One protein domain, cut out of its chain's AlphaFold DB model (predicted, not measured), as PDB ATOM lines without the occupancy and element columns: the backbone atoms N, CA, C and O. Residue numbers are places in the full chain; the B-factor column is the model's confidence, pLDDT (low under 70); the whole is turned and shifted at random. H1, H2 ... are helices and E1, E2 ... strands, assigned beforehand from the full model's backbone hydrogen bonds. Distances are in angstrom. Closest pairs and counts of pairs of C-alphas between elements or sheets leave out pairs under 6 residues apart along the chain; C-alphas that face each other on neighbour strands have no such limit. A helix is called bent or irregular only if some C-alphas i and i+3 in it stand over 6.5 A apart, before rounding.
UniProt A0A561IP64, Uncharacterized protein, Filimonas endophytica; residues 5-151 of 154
ATOM      1  N   ALA A   5     409.740 329.763 206.452       63.12
ATOM      2  CA  ALA A   5     410.619 329.143 205.465       63.12
ATOM      3  C   ALA A   5     411.803 328.407 206.123       63.12
ATOM      4  O   ALA A   5     412.153 327.313 205.685       63.12
ATOM      5  N   ASP A   6     412.358 328.957 207.208       66.62
ATOM      6  CA  ASP A   6     413.448 328.329 207.968       66.62
ATOM      7  C   ASP A   6     412.963 327.060 208.676       66.62
ATOM      8  O   ASP A   6     413.617 326.020 208.609       66.62
ATOM      9  N   ILE A   7     411.768 327.113 209.273       70.81
ATOM     10  CA  ILE A   7     411.141 325.955 209.926       70.81
ATOM     11  C   ILE A   7     410.846 324.857 208.896       70.81
ATOM     12  O   ILE A   7     411.161 323.695 209.143       70.81
ATOM     13  N   ARG A   8     410.303 325.205 207.718       71.88
ATOM     14  CA  ARG A   8     410.068 324.247 206.621       71.88
ATOM     15  C   ARG A   8     411.369 323.566 206.191       71.88
ATOM     16  O   ARG A   8     411.407 322.342 206.102       71.88
ATOM     17  N   ALA A   9     412.433 324.335 205.960       72.38
ATOM     18  CA  ALA A   9     413.722 323.798 205.532       72.38
ATOM     19  C   ALA A   9     414.344 322.860 206.583       72.38
ATOM     20  O   ALA A   9     414.830 321.784 206.227       72.38
ATOM     21  N   GLN A  10     414.279 323.229 207.867       69.88
ATOM     22  CA  GLN A  10     414.737 322.381 208.972       69.88
ATOM     23  C   GLN A  10     413.918 321.091 209.078       69.88
ATOM     24  O   GLN A  10     414.485 320.016 209.255       69.88
ATOM     25  N   LEU A  11     412.594 321.172 208.924       72.19
ATOM     26  CA  LEU A  11     411.707 320.011 208.986       72.19
ATOM     27  C   LEU A  11     411.995 319.026 207.845       72.19
ATOM     28  O   LEU A  11     412.106 317.825 208.086       72.19
ATOM     29  N   ILE A  12     412.184 319.533 206.623       71.31
ATOM     30  CA  ILE A  12     412.565 318.724 205.458       71.31
ATOM     31  C   ILE A  12     413.919 318.059 205.689       71.31
ATOM     32  O   ILE A  12     414.077 316.875 205.404       71.31
ATOM     33  N   ASP A  13     414.899 318.800 206.209       71.56
ATOM     34  CA  ASP A  13     416.221 318.261 206.511       71.56
ATOM     35  C   ASP A  13     416.141 317.143 207.550       71.56
ATOM     36  O   ASP A  13     416.519 316.015 207.251       71.56
ATOM     37  N   ILE A  14     415.539 317.395 208.711       73.00
ATOM     38  CA  ILE A  14     415.389 316.403 209.782       73.00
ATOM     39  C   ILE A  14     414.659 315.159 209.271       73.00
ATOM     40  O   ILE A  14     415.170 314.048 209.410       73.00
ATOM     41  N   LEU A  15     413.493 315.324 208.643       69.25
ATOM     42  CA  LEU A  15     412.675 314.197 208.199       69.25
ATOM     43  C   LEU A  15     413.307 313.436 207.033       69.25
ATOM     44  O   LEU A  15     413.110 312.225 206.931       69.25
ATOM     45  N   SER A  16     414.110 314.086 206.187       67.69
ATOM     46  CA  SER A  16     414.822 313.405 205.099       67.69
ATOM     47  C   SER A  16     415.828 312.357 205.590       67.69
ATOM     48  O   SER A  16     416.089 311.406 204.865       67.69
ATOM     49  N   HIS A  17     416.311 312.449 206.833       67.50
ATOM     50  CA  HIS A  17     417.264 311.488 207.400       67.50
ATOM     51  C   HIS A  17     416.616 310.242 208.029       67.50
ATOM     52  O   HIS A  17     417.324 309.282 208.333       67.50
ATOM     53  N   TYR A  18     415.295 310.226 208.229       67.62
ATOM     54  CA  TYR A  18     414.590 309.063 208.774       67.62
ATOM     55  C   TYR A  18     414.018 308.203 207.651       67.62
ATOM     56  O   TYR A  18     413.337 308.715 206.765       67.62
ATOM     57  N   GLN A  19     414.238 306.890 207.712       67.12
ATOM     58  CA  GLN A  19     413.472 305.955 206.892       67.12
ATOM     59  C   GLN A  19     412.053 305.845 207.440       67.12
ATOM     60  O   GLN A  19     411.848 305.763 208.652       67.12
ATOM     61  N   GLN A  20     411.070 305.842 206.548       77.75
ATOM     62  CA  GLN A  20     409.685 305.606 206.935       77.75
ATOM     63  C   GLN A  20     409.408 304.098 206.897       77.75
ATOM     64  O   GLN A  20     409.696 303.475 205.879       77.75
ATOM     65  N   PRO A  21     408.874 303.470 207.956       82.31
ATOM     66  CA  PRO A  21     408.482 302.066 207.886       82.31
ATOM     67  C   PRO A  21     407.463 301.841 206.765       82.31
ATOM     68  O   PRO A  21     406.525 302.626 206.620       82.31
ATOM     69  N   TRP A  22     407.647 300.787 205.970       89.25
ATOM     70  CA  TRP A  22     406.602 300.343 205.049       89.25
ATOM     71  C   TRP A  22     405.546 299.565 205.834       89.25
ATOM     72  O   TRP A  22     405.876 298.617 206.543       89.25
ATOM     73  N   GLU A  23     404.283 299.971 205.721       87.94
ATOM     74  CA  GLU A  23     403.181 299.373 206.490       87.94
ATOM     75  C   GLU A  23     402.428 298.267 205.725       87.94
ATOM     76  O   GLU A  23     401.578 297.593 206.302       87.94
ATOM     77  N   GLY A  24     402.730 298.068 204.437       88.44
ATOM     78  CA  GLY A  24     402.089 297.063 203.584       88.44
ATOM     79  C   GLY A  24     402.860 295.743 203.477       88.44
ATOM     80  O   GLY A  24     403.904 295.541 204.096       88.44
ATOM     81  N   THR A  25     402.359 294.849 202.627       93.06
ATOM     82  CA  THR A  25     403.064 293.612 202.238       93.06
ATOM     83  C   THR A  25     404.177 293.898 201.214       93.06
ATOM     84  O   THR A  25     404.167 294.970 200.592       93.06
ATOM     85  N   PRO A  26     405.129 292.968 200.998       93.12
ATOM     86  CA  PRO A  26     406.106 293.075 199.912       93.12
ATOM     87  C   PRO A  26     405.446 293.248 198.536       93.12
ATOM     88  O   PRO A  26     405.899 294.046 197.724       93.12
ATOM     89  N   GLU A  27     404.331 292.568 198.283       94.25
ATOM     90  CA  GLU A  27     403.591 292.662 197.026       94.25
ATOM     91  C   GLU A  27     402.940 294.036 196.854       94.25
ATOM     92  O   GLU A  27     402.953 294.586 195.756       94.25
ATOM     93  N   ASP A  28     402.431 294.641 197.935       91.31
ATOM     94  CA  ASP A  28     401.934 296.023 197.873       91.31
ATOM     95  C   ASP A  28     403.076 296.991 197.533       91.31
ATOM     96  O   ASP A  28     402.887 297.944 196.774       91.31
ATOM     97  N   PHE A  29     404.275 296.732 198.072       92.75
ATOM     98  CA  PHE A  29     405.470 297.512 197.762       92.75
ATOM     99  C   PHE A  29     405.867 297.358 196.292       92.75
ATOM    100  O   PHE A  29     406.108 298.364 195.624       92.75
ATOM    101  N   TYR A  30     405.867 296.130 195.762       94.19
ATOM    102  CA  TYR A  30     406.097 295.880 194.340       94.19
ATOM    103  C   TYR A  30     405.131 296.690 193.475       94.19
ATOM    104  O   TYR A  30     405.582 297.435 192.608       94.19
ATOM    105  N   VAL A  31     403.820 296.606 193.732       91.81
ATOM    106  CA  VAL A  31     402.801 297.308 192.932       91.81
ATOM    107  C   VAL A  31     403.010 298.820 192.977       91.81
ATOM    108  O   VAL A  31     402.959 299.481 191.940       91.81
ATOM    109  N   PHE A  32     403.295 299.372 194.156       89.62
ATOM    110  CA  PHE A  32     403.580 300.795 194.319       89.62
ATOM    111  C   PHE A  32     404.780 301.254 193.477       89.62
ATOM    112  O   PHE A  32     404.690 302.246 192.742       89.62
ATOM    113  N   VAL A  33     405.898 300.527 193.549       91.50
ATOM    114  CA  VAL A  33     407.108 300.866 192.791       91.50
ATOM    115  C   VAL A  33     406.896 300.625 191.294       91.50
ATOM    116  O   VAL A  33     407.318 301.452 190.488       91.50
ATOM    117  N   PHE A  34     406.208 299.548 190.910       91.12
ATOM    118  CA  PHE A  34     405.910 299.204 189.518       91.12
ATOM    119  C   PHE A  34     405.042 300.263 188.839       91.12
ATOM    120  O   PHE A  34     405.415 300.755 187.778       91.12
ATOM    121  N   LEU A  35     403.945 300.695 189.468       87.00
ATOM    122  CA  LEU A  35     403.098 301.761 188.923       87.00
ATOM    123  C   LEU A  35     403.857 303.092 188.816       87.00
ATOM    124  O   LEU A  35     403.727 303.800 187.817       87.00
ATOM    125  N   SER A  36     404.703 303.405 189.803       86.50
ATOM    126  CA  SER A  36     405.557 304.600 189.772       86.50
ATOM    127  C   SER A  36     406.584 304.543 188.636       86.50
ATOM    128  O   SER A  36     406.819 305.537 187.948       86.50
ATOM    129  N   TYR A  37     407.188 303.376 188.413       87.12
ATOM    130  CA  TYR A  37     408.147 303.149 187.339       87.12
ATOM    131  C   TYR A  37     407.481 303.206 185.960       87.12
ATOM    132  O   TYR A  37     407.989 303.878 185.058       87.12
ATOM    133  N   ALA A  38     406.322 302.562 185.815       85.94
ATOM    134  CA  ALA A  38     405.542 302.506 184.585       85.94
ATOM    135  C   ALA A  38     404.990 303.875 184.164       85.94
ATOM    136  O   ALA A  38     404.896 304.155 182.971       85.94
ATOM    137  N   ALA A  39     404.696 304.769 185.114       81.12
ATOM    138  CA  ALA A  39     404.311 306.146 184.803       81.12
ATOM    139  C   ALA A  39     405.404 306.911 184.028       81.12
ATOM    140  O   ALA A  39     405.095 307.812 183.251       81.12
ATOM    141  N   MET A  40     406.677 306.545 184.219       82.81
ATOM    142  CA  MET A  40     407.819 307.127 183.501       82.81
ATOM    143  C   MET A  40     408.301 306.257 182.337       82.81
ATOM    144  O   MET A  40     408.892 306.776 181.394       82.81
ATOM    145  N   ASN A  41     408.047 304.949 182.398       83.06
ATOM    146  CA  ASN A  41     408.434 303.963 181.392       83.06
ATOM    147  C   ASN A  41     407.207 303.117 181.007       83.06
ATOM    148  O   ASN A  41     407.091 301.976 181.457       83.06
ATOM    149  N   PRO A  42     406.279 303.651 180.187       83.25
ATOM    150  CA  PRO A  42     405.002 302.989 179.903       83.25
ATOM    151  C   PRO A  42     405.141 301.595 179.286       83.25
ATOM    152  O   PRO A  42     404.282 300.744 179.493       83.25
ATOM    153  N   GLU A  43     406.247 301.335 178.582       84.81
ATOM    154  CA  GLU A  43     406.566 300.018 178.021       84.81
ATOM    155  C   GLU A  43     406.640 298.906 179.076       84.81
ATOM    156  O   GLU A  43     406.386 297.752 178.747       84.81
ATOM    157  N   ALA A  44     406.907 299.231 180.346       86.44
ATOM    158  CA  ALA A  44     406.914 298.255 181.433       86.44
ATOM    159  C   ALA A  44     405.536 297.616 181.683       86.44
ATOM    160  O   ALA A  44     405.481 296.497 182.179       86.44
ATOM    161  N   LEU A  45     404.434 298.280 181.307       85.94
ATOM    162  CA  LEU A  45     403.075 297.737 181.453       85.94
ATOM    163  C   LEU A  45     402.797 296.550 180.524       85.94
ATOM    164  O   LEU A  45     401.896 295.762 180.789       85.94
ATOM    165  N   GLU A  46     403.547 296.433 179.428       86.62
ATOM    166  CA  GLU A  46     403.337 295.416 178.392       86.62
ATOM    167  C   GLU A  46     404.369 294.280 178.464       86.62
ATOM    168  O   GLU A  46     404.422 293.421 177.578       86.62
ATOM    169  N   LYS A  47     405.238 294.292 179.481       88.44
ATOM    170  CA  LYS A  47     406.383 293.386 179.595       88.44
ATOM    171  C   LYS A  47     406.309 292.573 180.873       88.44
ATOM    172  O   LYS A  47     406.106 293.110 181.955       88.44
ATOM    173  N   ASP A  48     406.568 291.281 180.734       88.19
ATOM    174  CA  ASP A  48     406.831 290.405 181.867       88.19
ATOM    175  C   ASP A  48     408.284 290.600 182.326       88.19
ATOM    176  O   ASP A  48     409.226 290.257 181.608       88.19
ATOM    177  N   LEU A  49     408.476 291.197 183.503       89.81
ATOM    178  CA  LEU A  49     409.807 291.462 184.059       89.81
ATOM    179  C   LEU A  49     410.490 290.203 184.619       89.81
ATOM    180  O   LEU A  49     411.695 290.250 184.874       89.81
ATOM    181  N   SER A  50     409.764 289.090 184.766       88.50
ATOM    182  CA  SER A  50     410.355 287.784 185.084       88.50
ATOM    183  C   SER A  50     410.990 287.122 183.849       88.50
ATOM    184  O   SER A  50     411.917 286.320 183.984       88.50
ATOM    185  N   ASP A  51     410.575 287.509 182.633       91.81
ATOM    186  CA  ASP A  51     411.136 286.983 181.385       91.81
ATOM    187  C   ASP A  51     412.600 287.450 181.197       91.81
ATOM    188  O   ASP A  51     412.869 288.659 181.132       91.81
ATOM    189  N   PRO A  52     413.569 286.525 181.026       88.75
ATOM    190  CA  PRO A  52     414.974 286.855 180.783       88.75
ATOM    191  C   PRO A  52     415.226 287.792 179.590       88.75
ATOM    192  O   PRO A  52     416.225 288.519 179.579       88.75
ATOM    193  N   VAL A  53     414.342 287.808 178.585       92.69
ATOM    194  CA  VAL A  53     414.437 288.717 177.428       92.69
ATOM    195  C   VAL A  53     414.338 290.184 177.863       92.69
ATOM    196  O   VAL A  53     414.943 291.056 177.236       92.69
ATOM    197  N   ASN A  54     413.654 290.458 178.975       92.00
ATOM    198  CA  ASN A  54     413.465 291.798 179.525       92.00
ATOM    199  C   ASN A  54     414.512 292.160 180.597       92.00
ATOM    200  O   ASN A  54     414.326 293.128 181.334       92.00
ATOM    201  N   CYS A  55     415.643 291.445 180.675       90.69
ATOM    202  CA  CYS A  55     416.657 291.622 181.727       90.69
ATOM    203  C   CYS A  55     417.196 293.058 181.877       90.69
ATOM    204  O   CYS A  55     417.488 293.488 182.994       90.69
ATOM    205  N   VAL A  56     417.305 293.823 180.786       91.94
ATOM    206  CA  VAL A  56     417.729 295.236 180.837       91.94
ATOM    207  C   VAL A  56     416.680 296.090 181.549       91.94
ATOM    208  O   VAL A  56     417.011 296.849 182.458       91.94
ATOM    209  N   LEU A  57     415.410 295.930 181.170       91.19
ATOM    210  CA  LEU A  57     414.293 296.649 181.777       91.19
ATOM    211  C   LEU A  57     414.126 296.257 183.251       91.19
ATOM    212  O   LEU A  57     414.006 297.129 184.108       91.19
ATOM    213  N   ARG A  58     414.230 294.957 183.556       93.88
ATOM    214  CA  ARG A  58     414.252 294.431 184.927       93.88
ATOM    215  C   ARG A  58     415.365 295.070 185.759       93.88
ATOM    216  O   ARG A  58     415.093 295.551 186.850       93.88
ATOM    217  N   SER A  59     416.589 295.145 185.236       92.94
ATOM    218  CA  SER A  59     417.725 295.737 185.961       92.94
ATOM    219  C   SER A  59     417.485 297.215 186.298       92.94
ATOM    220  O   SER A  59     417.809 297.670 187.394       92.94
ATOM    221  N   HIS A  60     416.891 297.978 185.374       92.81
ATOM    222  CA  HIS A  60     416.507 299.367 185.638       92.81
ATOM    223  C   HIS A  60     415.407 299.470 186.696       92.81
ATOM    224  O   HIS A  60     415.468 300.347 187.559       92.81
ATOM    225  N   PHE A  61     414.424 298.576 186.645       93.50
ATOM    226  CA  PHE A  61     413.352 298.517 187.627       93.50
ATOM    227  C   PHE A  61     413.864 298.149 189.029       93.50
ATOM    228  O   PHE A  61     413.530 298.830 189.994       93.50
ATOM    229  N   GLU A  62     414.740 297.152 189.154       94.25
ATOM    230  CA  GLU A  62     415.370 296.774 190.427       94.25
ATOM    231  C   GLU A  62     416.213 297.923 191.006       94.25
ATOM    232  O   GLU A  62     416.133 298.214 192.202       94.25
ATOM    233  N   ALA A  63     416.973 298.638 190.167       89.50
ATOM    234  CA  ALA A  63     417.719 299.824 190.593       89.50
ATOM    235  C   ALA A  63     416.788 300.946 191.081       89.50
ATOM    236  O   ALA A  63     417.067 301.605 192.087       89.50
ATOM    237  N   PHE A  64     415.661 301.142 190.393       89.56
ATOM    238  CA  PHE A  64     414.629 302.092 190.791       89.56
ATOM    239  C   PHE A  64     413.998 301.706 192.138       89.56
ATOM    240  O   PHE A  64     413.932 302.540 193.044       89.56
ATOM    241  N   ALA A  65     413.635 300.435 192.319       91.56
ATOM    242  CA  ALA A  65     413.121 299.890 193.574       91.56
ATOM    243  C   ALA A  65     414.119 300.022 194.730       91.56
ATOM    244  O   ALA A  65     413.726 300.355 195.850       91.56
ATOM    245  N   GLY A  66     415.415 299.855 194.456       87.81
ATOM    246  CA  GLY A  66     416.493 300.115 195.409       87.81
ATOM    247  C   GLY A  66     416.443 301.525 196.000       87.81
ATOM    248  O   GLY A  66     416.653 301.697 197.200       87.81
ATOM    249  N   GLY A  67     416.087 302.535 195.202       82.94
ATOM    250  CA  GLY A  67     415.865 303.896 195.697       82.94
ATOM    251  C   GLY A  67     414.726 303.965 196.719       82.94
ATOM    252  O   GLY A  67     414.884 304.557 197.788       82.94
ATOM    253  N   PHE A  68     413.606 303.296 196.446       85.62
ATOM    254  CA  PHE A  68     412.454 303.254 197.351       85.62
ATOM    255  C   PHE A  68     412.718 302.456 198.628       85.62
ATOM    256  O   PHE A  68     412.330 302.909 199.698       85.62
ATOM    257  N   MET A  69     413.442 301.340 198.561       88.00
ATOM    258  CA  MET A  69     413.848 300.577 199.754       88.00
ATOM    259  C   MET A  69     414.856 301.328 200.641       88.00
ATOM    260  O   MET A  69     415.054 300.970 201.798       88.00
ATOM    261  N   ASN A  70     415.508 302.377 200.131       79.06
ATOM    262  CA  ASN A  70     416.321 303.272 200.960       79.06
ATOM    263  C   ASN A  70     415.493 304.375 201.629       79.06
ATOM    264  O   ASN A  70     415.895 304.898 202.667       79.06
ATOM    265  N   ILE A  71     414.345 304.731 201.050       80.12
ATOM    266  CA  ILE A  71     413.392 305.704 201.602       80.12
ATOM    267  C   ILE A  71     412.500 305.039 202.651       80.12
ATOM    268  O   ILE A  71     412.209 305.633 203.695       80.12
ATOM    269  N   PHE A  72     412.071 303.816 202.349       83.56
ATOM    270  CA  PHE A  72     411.163 303.024 203.149       83.56
ATOM    271  C   PHE A  72     411.902 301.848 203.778       83.56
ATOM    272  O   PHE A  72     412.583 301.107 203.080       83.56
ATOM    273  N   ALA A  73     411.737 301.629 205.080       86.00
ATOM    274  CA  ALA A  73     412.222 300.413 205.725       86.00
ATOM    275  C   ALA A  73     411.271 299.254 205.374       86.00
ATOM    276  O   ALA A  73     410.329 298.963 206.114       86.00
ATOM    277  N   VAL A  74     411.477 298.657 204.197       89.62
ATOM    278  CA  VAL A  74     410.654 297.567 203.658       89.62
ATOM    279  C   VAL A  74     411.157 296.227 204.181       89.62
ATOM    280  O   VAL A  74     412.335 295.900 204.054       89.62
ATOM    281  N   ASN A  75     410.250 295.424 204.730       92.12
ATOM    282  CA  ASN A  75     410.511 294.016 204.998       92.12
ATOM    283  C   ASN A  75     410.031 293.190 203.802       92.12
ATOM    284  O   ASN A  75     408.837 293.182 203.522       92.12
ATOM    285  N   LEU A  76     410.951 292.505 203.124       93.00
ATOM    286  CA  LEU A  76     410.635 291.675 201.960       93.00
ATOM    287  C   LEU A  76     410.244 290.237 202.318       93.00
ATOM    288  O   LEU A  76     409.883 289.490 201.422       93.00
ATOM    289  N   SER A  77     410.270 289.830 203.590       92.44
ATOM    290  CA  SER A  77     409.885 288.467 203.978       92.44
ATOM    291  C   SER A  77     408.467 288.123 203.477       92.44
ATOM    292  O   SER A  77     407.550 288.916 203.704       92.44
ATOM    293  N   PRO A  78     408.263 286.963 202.819       93.75
ATOM    294  CA  PRO A  78     409.144 285.786 202.788       93.75
ATOM    295  C   PRO A  78     410.250 285.776 201.716       93.75
ATOM    296  O   PRO A  78     411.032 284.831 201.705       93.75
ATOM    297  N   TYR A  79     410.338 286.788 200.859       95.88
ATOM    298  CA  TYR A  79     411.296 286.849 199.754       95.88
ATOM    299  C   TYR A  79     412.711 287.198 200.229       95.88
ATOM    300  O   TYR A  79     412.898 287.980 201.169       95.88
ATOM    301  N   GLU A  80     413.721 286.639 199.560       94.00
ATOM    302  CA  GLU A  80     415.132 286.884 199.887       94.00
ATOM    303  C   GLU A  80     415.592 288.284 199.465       94.00
ATOM    304  O   GLU A  80     416.414 288.916 200.132       94.00
ATOM    305  N   ASN A  81     415.086 288.766 198.332       94.69
ATOM    306  CA  ASN A  81     415.417 290.064 197.761       94.69
ATOM    307  C   ASN A  81     414.299 290.536 196.816       94.69
ATOM    308  O   ASN A  81     413.310 289.841 196.595       94.69
ATOM    309  N   PHE A  82     414.443 291.738 196.261       94.81
ATOM    310  CA  PHE A  82     413.424 292.301 195.375       94.81
ATOM    311  C   PHE A  82     413.304 291.537 194.044       94.81
ATOM    312  O   PHE A  82     412.210 291.439 193.505       94.81
ATOM    313  N   GLY A  83     414.392 290.943 193.545       95.00
ATOM    314  CA  GLY A  83     414.360 290.063 192.374       95.00
ATOM    315  C   GLY A  83     413.561 288.782 192.623       95.00
ATOM    316  O   GLY A  83     412.755 288.397 191.789       95.00
ATOM    317  N   ASP A  84     413.716 288.178 193.801       95.69
ATOM    318  CA  ASP A  84     412.922 287.020 194.233       95.69
ATOM    319  C   ASP A  84     411.426 287.362 194.342       95.69
ATOM    320  O   ASP A  84     410.568 286.584 193.933       95.69
ATOM    321  N   LEU A  85     411.106 288.575 194.803       95.25
ATOM    322  CA  LEU A  85     409.741 289.097 194.772       95.25
ATOM    323  C   LEU A  85     409.211 289.284 193.339       95.25
ATOM    324  O   LEU A  85     408.038 289.013 193.122       95.25
ATOM    325  N   ILE A  86     410.030 289.715 192.369       94.00
ATOM    326  CA  ILE A  86     409.626 289.782 190.947       94.00
ATOM    327  C   ILE A  86     409.300 288.380 190.417       94.00
ATOM    328  O   ILE A  86     408.313 288.198 189.716       94.00
ATOM    329  N   ASP A  87     410.123 287.387 190.748       93.75
ATOM    330  CA  ASP A  87     410.004 286.049 190.162       93.75
ATOM    331  C   ASP A  87     408.903 285.200 190.814       93.75
ATOM    332  O   ASP A  87     408.290 284.365 190.151       93.75
ATOM    333  N   ASN A  88     408.658 285.393 192.113       93.69
ATOM    334  CA  ASN A  88     407.800 284.519 192.920       93.69
ATOM    335  C   ASN A  88     406.632 285.248 193.604       93.69
ATOM    336  O   ASN A  88     405.842 284.619 194.312       93.69
ATOM    337  N   GLY A  89     406.528 286.566 193.432       91.06
ATOM    338  CA  GLY A  89     405.522 287.397 194.079       91.06
ATOM    339  C   GLY A  89     404.114 287.175 193.542       91.06
ATOM    340  O   GLY A  89     403.889 287.132 192.338       91.06
ATOM    341  N   ASN A  90     403.127 287.120 194.440       89.44
ATOM    342  CA  ASN A  90     401.716 287.065 194.051       89.44
ATOM    343  C   ASN A  90     401.070 288.463 194.069       89.44
ATOM    344  O   ASN A  90     400.226 288.776 194.913       89.44
ATOM    345  N   TYR A  91     401.526 289.333 193.169       86.31
ATOM    346  CA  TYR A  91     401.073 290.726 193.069       86.31
ATOM    347  C   TYR A  91     400.083 290.984 191.924       86.31
ATOM    348  O   TYR A  91     399.504 292.070 191.873       86.31
ATOM    349  N   GLU A  92     399.877 290.035 191.005       83.56
ATOM    350  CA  GLU A  92     399.063 290.239 189.794       83.56
ATOM    351  C   GLU A  92     397.631 290.679 190.127       83.56
ATOM    352  O   GLU A  92     397.137 291.660 189.574       83.56
ATOM    353  N   ASP A  93     397.013 290.036 191.119       82.75
ATOM    354  CA  ASP A  93     395.657 290.364 191.576       82.75
ATOM    355  C   ASP A  93     395.572 291.732 192.280       82.75
ATOM    356  O   ASP A  93     394.497 292.330 192.378       82.75
ATOM    357  N   LYS A  94     396.706 292.265 192.751       82.00
ATOM    358  CA  LYS A  94     396.778 293.534 193.487       82.00
ATOM    359  C   LYS A  94     396.929 294.750 192.579       82.00
ATOM    360  O   LYS A  94     396.543 295.851 192.974       82.00
ATOM    361  N   ILE A  95     397.468 294.580 191.369       81.69
ATOM    362  CA  ILE A  95     397.649 295.686 190.416       81.69
ATOM    363  C   ILE A  95     396.296 296.325 190.042       81.69
ATOM    364  O   ILE A  95     396.178 297.549 190.167       81.69
ATOM    365  N   PRO A  96     395.249 295.562 189.658       80.94
ATOM    366  CA  PRO A  96     393.932 296.133 189.380       80.94
ATOM    367  C   PRO A  96     393.312 296.826 190.598       80.94
ATOM    368  O   PRO A  96     392.703 297.886 190.454       80.94
ATOM    369  N   GLU A  97     393.487 296.266 191.800       84.00
ATOM    370  CA  GLU A  97     392.982 296.866 193.040       84.00
ATOM    371  C   GLU A  97     393.643 298.226 193.313       84.00
ATOM    372  O   GLU A  97     392.959 299.209 193.612       84.00
ATOM    373  N   ALA A  98     394.968 298.306 193.178       79.56
ATOM    374  CA  ALA A  98     395.712 299.549 193.349       79.56
ATOM    375  C   ALA A  98     395.320 300.594 192.297       79.56
ATOM    376  O   ALA A  98     395.065 301.748 192.647       79.56
ATOM    377  N   ALA A  99     395.193 300.190 191.030       74.56
ATOM    378  CA  ALA A  99     394.751 301.072 189.953       74.56
ATOM    379  C   ALA A  99     393.343 301.634 190.214       74.56
ATOM    380  O   ALA A  99     393.119 302.836 190.059       74.56
ATOM    381  N   PHE A 100     392.412 300.796 190.683       78.44
ATOM    382  CA  PHE A 100     391.061 301.226 191.038       78.44
ATOM    383  C   PHE A 100     391.059 302.228 192.202       78.44
ATOM    384  O   PHE A 100     390.401 303.263 192.121       78.44
ATOM    385  N   LYS A 101     391.847 301.985 193.258       77.06
ATOM    386  CA  LYS A 101     392.002 302.942 194.370       77.06
ATOM    387  C   LYS A 101     392.592 304.274 193.900       77.06
ATOM    388  O   LYS A 101     392.124 305.330 194.325       77.06
ATOM    389  N   CYS A 102     393.589 304.244 193.013       71.00
ATOM    390  CA  CYS A 102     394.143 305.454 192.401       71.00
ATOM    391  C   CYS A 102     393.080 306.219 191.602       71.00
ATOM    392  O   CYS A 102     392.976 307.434 191.754       71.00
ATOM    393  N   GLN A 103     392.261 305.522 190.809       70.88
ATOM    394  CA  GLN A 103     391.156 306.135 190.073       70.88
ATOM    395  C   GLN A 103     390.151 306.805 191.020       70.88
ATOM    396  O   GLN A 103     389.845 307.978 190.830       70.88
ATOM    397  N   GLN A 104     389.697 306.113 192.069       70.75
ATOM    398  CA  GLN A 104     388.779 306.689 193.060       70.75
ATOM    399  C   GLN A 104     389.364 307.946 193.713       70.75
ATOM    400  O   GLN A 104     388.670 308.945 193.881       70.75
ATOM    401  N   LYS A 105     390.663 307.933 194.032       70.81
ATOM    402  CA  LYS A 105     391.355 309.096 194.596       70.81
ATOM    403  C   LYS A 105     391.394 310.278 193.628       70.81
ATOM    404  O   LYS A 105     391.223 311.419 194.049       70.81
ATOM    405  N   LEU A 106     391.618 310.017 192.342       66.19
ATOM    406  CA  LEU A 106     391.584 311.047 191.304       66.19
ATOM    407  C   LEU A 106     390.173 311.615 191.132       66.19
ATOM    408  O   LEU A 106     390.021 312.826 191.027       66.19
ATOM    409  N   GLU A 107     389.146 310.767 191.165       67.06
ATOM    410  CA  GLU A 107     387.742 311.188 191.123       67.06
ATOM    411  C   GLU A 107     387.374 312.062 192.333       67.06
ATOM    412  O   GLU A 107     386.755 313.110 192.156       67.06
ATOM    413  N   GLU A 108     387.821 311.696 193.542       69.56
ATOM    414  CA  GLU A 108     387.693 312.526 194.749       69.56
ATOM    415  C   GLU A 108     388.363 313.896 194.569       69.56
ATOM    416  O   GLU A 108     387.750 314.920 194.856       69.56
ATOM    417  N   ILE A 109     389.606 313.936 194.074       66.50
ATOM    418  CA  ILE A 109     390.340 315.192 193.845       66.50
ATOM    419  C   ILE A 109     389.606 316.067 192.825       66.50
ATOM    420  O   ILE A 109     389.443 317.262 193.060       66.50
ATOM    421  N   CYS A 110     389.131 315.486 191.722       62.31
ATOM    422  CA  CYS A 110     388.349 316.195 190.711       62.31
ATOM    423  C   CYS A 110     387.028 316.739 191.275       62.31
ATOM    424  O   CYS A 110     386.622 317.840 190.920       62.31
ATOM    425  N   ALA A 111     386.369 316.010 192.180       62.69
ATOM    426  CA  ALA A 111     385.133 316.458 192.825       62.69
ATOM    427  C   ALA A 111     385.342 317.615 193.823       62.69
ATOM    428  O   ALA A 111     384.383 318.298 194.177       62.69
ATOM    429  N   LEU A 112     386.581 317.836 194.274       63.00
ATOM    430  CA  LEU A 112     386.972 318.906 195.200       63.00
ATOM    431  C   LEU A 112     387.486 320.170 194.493       63.00
ATOM    432  O   LEU A 112     387.926 321.118 195.157       63.00
ATOM    433  N   GLN A 113     387.455 320.167 193.161       62.22
ATOM    434  CA  GLN A 113     387.762 321.319 192.335       62.22
ATOM    435  C   GLN A 113     386.544 322.246 192.244       62.22
ATOM    436  O   GLN A 113     385.426 321.815 191.966       62.22
ATOM    437  N   GLU A 114     386.770 323.534 192.461       62.78
ATOM    438  CA  GLU A 114     385.772 324.588 192.340       62.78
ATOM    439  C   GLU A 114     385.997 325.361 191.039       62.78
ATOM    440  O   GLU A 114     387.128 325.687 190.674       62.78
ATOM    441  N   VAL A 115     384.908 325.666 190.331       66.56
ATOM    442  CA  VAL A 115     384.952 326.590 189.194       66.56
ATOM    443  C   VAL A 115     384.830 328.005 189.745       66.56
ATOM    444  O   VAL A 115     383.786 328.384 190.283       66.56
ATOM    445  N   THR A 116     385.899 328.782 189.629       67.94
ATOM    446  CA  THR A 116     385.951 330.183 190.048       67.94
ATOM    447  C   THR A 116     385.028 331.049 189.190       67.94
ATOM    448  O   THR A 116     384.577 330.673 188.105       67.94
ATOM    449  N   ALA A 117     384.749 332.269 189.656       64.69
ATOM    450  CA  ALA A 117     383.867 333.208 188.959       64.69
ATOM    451  C   ALA A 117     384.362 333.616 187.552       64.69
ATOM    452  O   ALA A 117     383.567 334.107 186.752       64.69
ATOM    453  N   ASP A 118     385.648 333.417 187.244       70.81
ATOM    454  CA  ASP A 118     386.252 333.648 185.925       70.81
ATOM    455  C   ASP A 118     386.363 332.377 185.058       70.81
ATOM    456  O   ASP A 118     386.851 332.443 183.929       70.81
ATOM    457  N   GLY A 119     385.852 331.239 185.542       62.06
ATOM    458  CA  GLY A 119     385.824 329.964 184.822       62.06
ATOM    459  C   GLY A 119     387.084 329.111 184.982       62.06
ATOM    460  O   GLY A 119     387.186 328.065 184.338       62.06
ATOM    461  N   THR A 120     388.027 329.533 185.823       72.69
ATOM    462  CA  THR A 120     389.207 328.741 186.180       72.69
ATOM    463  C   THR A 120     388.810 327.601 187.120       72.69
ATOM    464  O   THR A 120     387.875 327.716 187.907       72.69
ATOM    465  N   ILE A 121     389.488 326.461 187.019       66.81
ATOM    466  CA  ILE A 121     389.287 325.344 187.941       66.81
ATOM    467  C   ILE A 121     390.375 325.441 189.010       66.81
ATOM    468  O   ILE A 121     391.555 325.274 188.698       66.81
ATOM    469  N   GLU A 122     389.988 325.719 190.251       69.56
ATOM    470  CA  GLU A 122     390.893 325.811 191.398       69.56
ATOM    471  C   GLU A 122     390.573 324.732 192.438       69.56
ATOM    472  O   GLU A 122     389.458 324.225 192.524       69.56
ATOM    473  N   LEU A 123     391.561 324.349 193.246       64.00
ATOM    474  CA  LEU A 123     391.320 323.479 194.397       64.00
ATOM    475  C   LEU A 123     390.623 324.276 195.505       64.00
ATOM    476  O   LEU A 123     391.068 325.377 195.834       64.00
ATOM    477  N   SER A 124     389.597 323.690 196.128       65.88
ATOM    478  CA  SER A 124     388.969 324.230 197.346       65.88
ATOM    479  C   SER A 124     389.997 324.502 198.457       65.88
ATOM    480  O   SER A 124     391.037 323.846 198.533       65.88
ATOM    481  N   THR A 125     389.713 325.437 199.371       66.88
ATOM    482  CA  THR A 125     390.648 325.833 200.450       66.88
ATOM    483  C   THR A 125     391.087 324.656 201.335       66.88
ATOM    484  O   THR A 125     392.264 324.540 201.668       66.88
ATOM    485  N   GLU A 126     390.181 323.722 201.650       65.06
ATOM    486  CA  GLU A 126     390.512 322.485 202.384       65.06
ATOM    487  C   GLU A 126     391.504 321.598 201.604       65.06
ATOM    488  O   GLU A 126     392.383 320.945 202.172       65.06
ATOM    489  N   SER A 127     391.393 321.592 200.276       62.72
ATOM    490  CA  SER A 127     392.288 320.851 199.388       62.72
ATOM    491  C   SER A 127     393.642 321.543 199.220       62.72
ATOM    492  O   SER A 127     394.648 320.859 199.050       62.72
ATOM    493  N   GLN A 128     393.698 322.872 199.335       61.56
ATOM    494  CA  GLN A 128     394.946 323.643 199.309       61.56
ATOM    495  C   GLN A 128     395.820 323.365 200.543       61.56
ATOM    496  O   GLN A 128     397.033 323.208 200.412       61.56
ATOM    497  N   GLU A 129     395.227 323.225 201.732       61.06
ATOM    498  CA  GLU A 129     395.971 322.853 202.947       61.06
ATOM    499  C   GLU A 129     396.532 321.425 202.861       61.06
ATOM    500  O   GLU A 129     397.695 321.186 203.197       61.06
ATOM    501  N   LYS A 130     395.745 320.475 202.334       62.50
ATOM    502  CA  LYS A 130     396.218 319.106 202.060       62.50
ATOM    503  C   LYS A 130     397.312 319.084 200.986       62.50
ATOM    504  O   LYS A 130     398.279 318.336 201.129       62.50
ATOM    505  N   ALA A 131     397.202 319.917 199.949       64.12
ATOM    506  CA  ALA A 131     398.233 320.065 198.922       64.12
ATOM    507  C   ALA A 131     399.552 320.588 199.513       64.12
ATOM    508  O   ALA A 131     400.601 320.017 199.238       64.12
ATOM    509  N   ALA A 132     399.505 321.574 200.414       63.81
ATOM    510  CA  ALA A 132     400.703 322.100 201.071       63.81
ATOM    511  C   ALA A 132     401.439 321.047 201.927       63.81
ATOM    512  O   ALA A 132     402.671 321.040 201.980       63.81
ATOM    513  N   VAL A 133     400.708 320.136 202.581       63.75
ATOM    514  CA  VAL A 133     401.304 318.995 203.300       63.75
ATOM    515  C   VAL A 133     401.922 317.992 202.320       63.75
ATOM    516  O   VAL A 133     403.051 317.547 202.533       63.75
ATOM    517  N   ASN A 134     401.224 317.673 201.226       66.25
ATOM    518  CA  ASN A 134     401.739 316.787 200.178       66.25
ATOM    519  C   ASN A 134     402.992 317.353 199.493       66.25
ATOM    520  O   ASN A 134     403.895 316.582 199.173       66.25
ATOM    521  N   ASP A 135     403.096 318.673 199.330       69.56
ATOM    522  CA  ASP A 135     404.289 319.335 198.796       69.56
ATOM    523  C   ASP A 135     405.498 319.134 199.715       69.56
ATOM    524  O   ASP A 135     406.577 318.767 199.254       69.56
ATOM    525  N   ILE A 136     405.322 319.301 201.032       62.38
ATOM    526  CA  ILE A 136     406.395 319.068 202.014       62.38
ATOM    527  C   ILE A 136     406.826 317.595 202.001       62.38
ATOM    528  O   ILE A 136     408.022 317.302 202.013       62.38
ATOM    529  N   ILE A 137     405.870 316.661 201.942       68.75
ATOM    530  CA  ILE A 137     406.158 315.223 201.830       68.75
ATOM    531  C   ILE A 137     406.920 314.931 200.531       68.75
ATOM    532  O   ILE A 137     407.928 314.227 200.556       68.75
ATOM    533  N   THR A 138     406.490 315.510 199.411       73.00
ATOM    534  CA  THR A 138     407.141 315.354 198.104       73.00
ATOM    535  C   THR A 138     408.574 315.880 198.137       73.00
ATOM    536  O   THR A 138     409.488 315.183 197.703       73.00
ATOM    537  N   GLU A 139     408.811 317.055 198.724       69.00
ATOM    538  CA  GLU A 139     410.155 317.624 198.893       69.00
ATOM    539  C   GLU A 139     411.064 316.732 199.757       69.00
ATOM    540  O   GLU A 139     412.234 316.527 199.413       69.00
ATOM    541  N   ILE A 140     410.539 316.142 200.838       67.06
ATOM    542  CA  ILE A 140     411.266 315.168 201.671       67.06
ATOM    543  C   ILE A 140     411.649 313.931 200.849       67.06
ATOM    544  O   ILE A 140     412.809 313.509 200.872       67.06
ATOM    545  N   LEU A 141     410.698 313.362 200.102       69.12
ATOM    546  CA  LEU A 141     410.921 312.184 199.261       69.12
ATOM    547  C   LEU A 141     411.947 312.467 198.153       69.12
ATOM    548  O   LEU A 141     412.884 311.688 197.966       69.12
ATOM    549  N   MET A 142     411.835 313.613 197.478       70.06
ATOM    550  CA  MET A 142     412.788 314.051 196.457       70.06
ATOM    551  C   MET A 142     414.197 314.216 197.029       70.06
ATOM    552  O   MET A 142     415.165 313.766 196.414       70.06
ATOM    553  N   LYS A 143     414.335 314.823 198.214       68.50
ATOM    554  CA  LYS A 143     415.638 314.990 198.869       68.50
ATOM    555  C   LYS A 143     416.267 313.641 199.230       68.50
ATOM    556  O   LYS A 143     417.455 313.452 198.970       68.50
ATOM    557  N   ARG A 144     415.481 312.677 199.728       68.00
ATOM    558  CA  ARG A 144     415.953 311.303 199.988       68.00
ATOM    559  C   ARG A 144     416.435 310.607 198.713       68.00
ATOM    560  O   ARG A 144     417.529 310.044 198.704       68.00
ATOM    561  N   MET A 145     415.674 310.704 197.619       66.44
ATOM    562  CA  MET A 145     416.098 310.172 196.316       66.44
ATOM    563  C   MET A 145     417.400 310.818 195.832       66.44
ATOM    564  O   MET A 145     418.314 310.124 195.393       66.44
ATOM    565  N   GLN A 146     417.520 312.144 195.928       67.62
ATOM    566  CA  GLN A 146     418.736 312.856 195.530       67.62
ATOM    567  C   GLN A 146     419.948 312.445 196.369       67.62
ATOM    568  O   GLN A 146     421.037 312.313 195.817       67.62
ATOM    569  N   MET A 147     419.779 312.228 197.677       66.06
ATOM    570  CA  MET A 147     420.846 311.709 198.536       66.06
ATOM    571  C   MET A 147     421.304 310.325 198.073       66.06
ATOM    572  O   MET A 147     422.505 310.109 197.975       66.06
ATOM    573  N   PHE A 148     420.382 309.434 197.700       61.53
ATOM    574  CA  PHE A 148     420.714 308.114 197.157       61.53
ATOM    575  C   PHE A 148     421.499 308.190 195.833       61.53
ATOM    576  O   PHE A 148     422.589 307.632 195.723       61.53
ATOM    577  N   PHE A 149     421.003 308.933 194.836       60.75
ATOM    578  CA  PHE A 149     421.650 308.999 193.517       60.75
ATOM    579  C   PHE A 149     422.955 309.815 193.496       60.75
ATOM    580  O   PHE A 149     423.781 309.621 192.604       60.75
ATOM    581  N   ARG A 150     423.190 310.699 194.477       52.97
ATOM    582  CA  ARG A 150     424.437 311.482 194.579       52.97
ATOM    583  C   ARG A 150     425.653 310.678 195.054       52.97
ATOM    584  O   ARG A 150     426.762 311.182 194.912       52.97
ATOM    585  N   PHE A 151     425.492 309.445 195.542       44.34
ATOM    586  CA  PHE A 151     426.628 308.601 195.950       44.34
ATOM    587  C   PHE A 151     427.237 307.732 194.831       44.34
ATOM    588  O   PHE A 151     428.267 307.113 195.070       44.34
TER     589      PHE A 151
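Overview. This is residues 5 to 151 of the 154 residues of an uncharacterized protein of Filimonas endophytica (UniProt A0A561IP64). An open frame: H2, H3, H4 and H5 cluster at one end, H6 runs out from them, the small E1 and E2 hairpin makes the far corner, and H7 returns to H4, with H1 crossing H7. The 147 printed residues hold seven named helices and two antiparallel strands, in the order H1 H2 H3 H4 H5 H6 E1 E2 H7. It is mostly helix, loose with a radius of gyration of the C-alphas of 18.1 A, and spans 56 by 34 by 25 A.

Along the chain. H1, residues 5 to 16, begins at C-alpha 5 (410.619, 329.143, 205.465). H2 is 26 to 40, 21.7 A long; H3 is 42 to 46; H4 is 52 to 71, 28.1 A, irregular with C-alphas 53 and 56 8.1 A apart; H5 is 82 to 88. H6, 94 to 111, is 25.7 A; E1 is 113 to 115 and E2 121 to 123. H7, 125 to 151, is 40.1 A and ends at (426.628, 308.601, 195.950).

Arrangement. H2 is the hub. It touches H4 (Val 33 and Ala 65, closest C-alphas, 6.1 A), H5 (Pro 26 and Leu 85, 7.4 A) and H6 (Val 31 and Ile 95, 6.0 A), and only just touches H3, only at the corner, with 3 pairs of C-alphas within 8 A. H7 touches H4 with residues 141 to 148 (Gly 67 and Met 145, 6.3 A) and H1 with 136 to 144 (Ser 16 and Ile 140, 5.2 A), at a steep tilt of 54 degrees, the same way. H6 and H7 are only just apart, 8.2 A. In the E1 and E2 hairpin, N 114 and O 122 are 2.8 A apart. Every O i to N i+4 pair is within hydrogen-bond range in H1, H5 and H6; H2 has 10 of 11, H4 13 of 16, H7 22 of 23, and H3 0 of 1, with 2 of 2 O i to N i+3 pairs.

Size, cuts and confidence. The C-alphas of Glu 80 and Ala 117, the two farthest apart, are 56.9 A from each other. The printed part has no cut and no long link. Residues 100 to 108 of H6 stand free. Mean pLDDT of the printed part is 78.7; 50 residues are under 70, among them 106 to 117, 121 to 137 and 143 to 151.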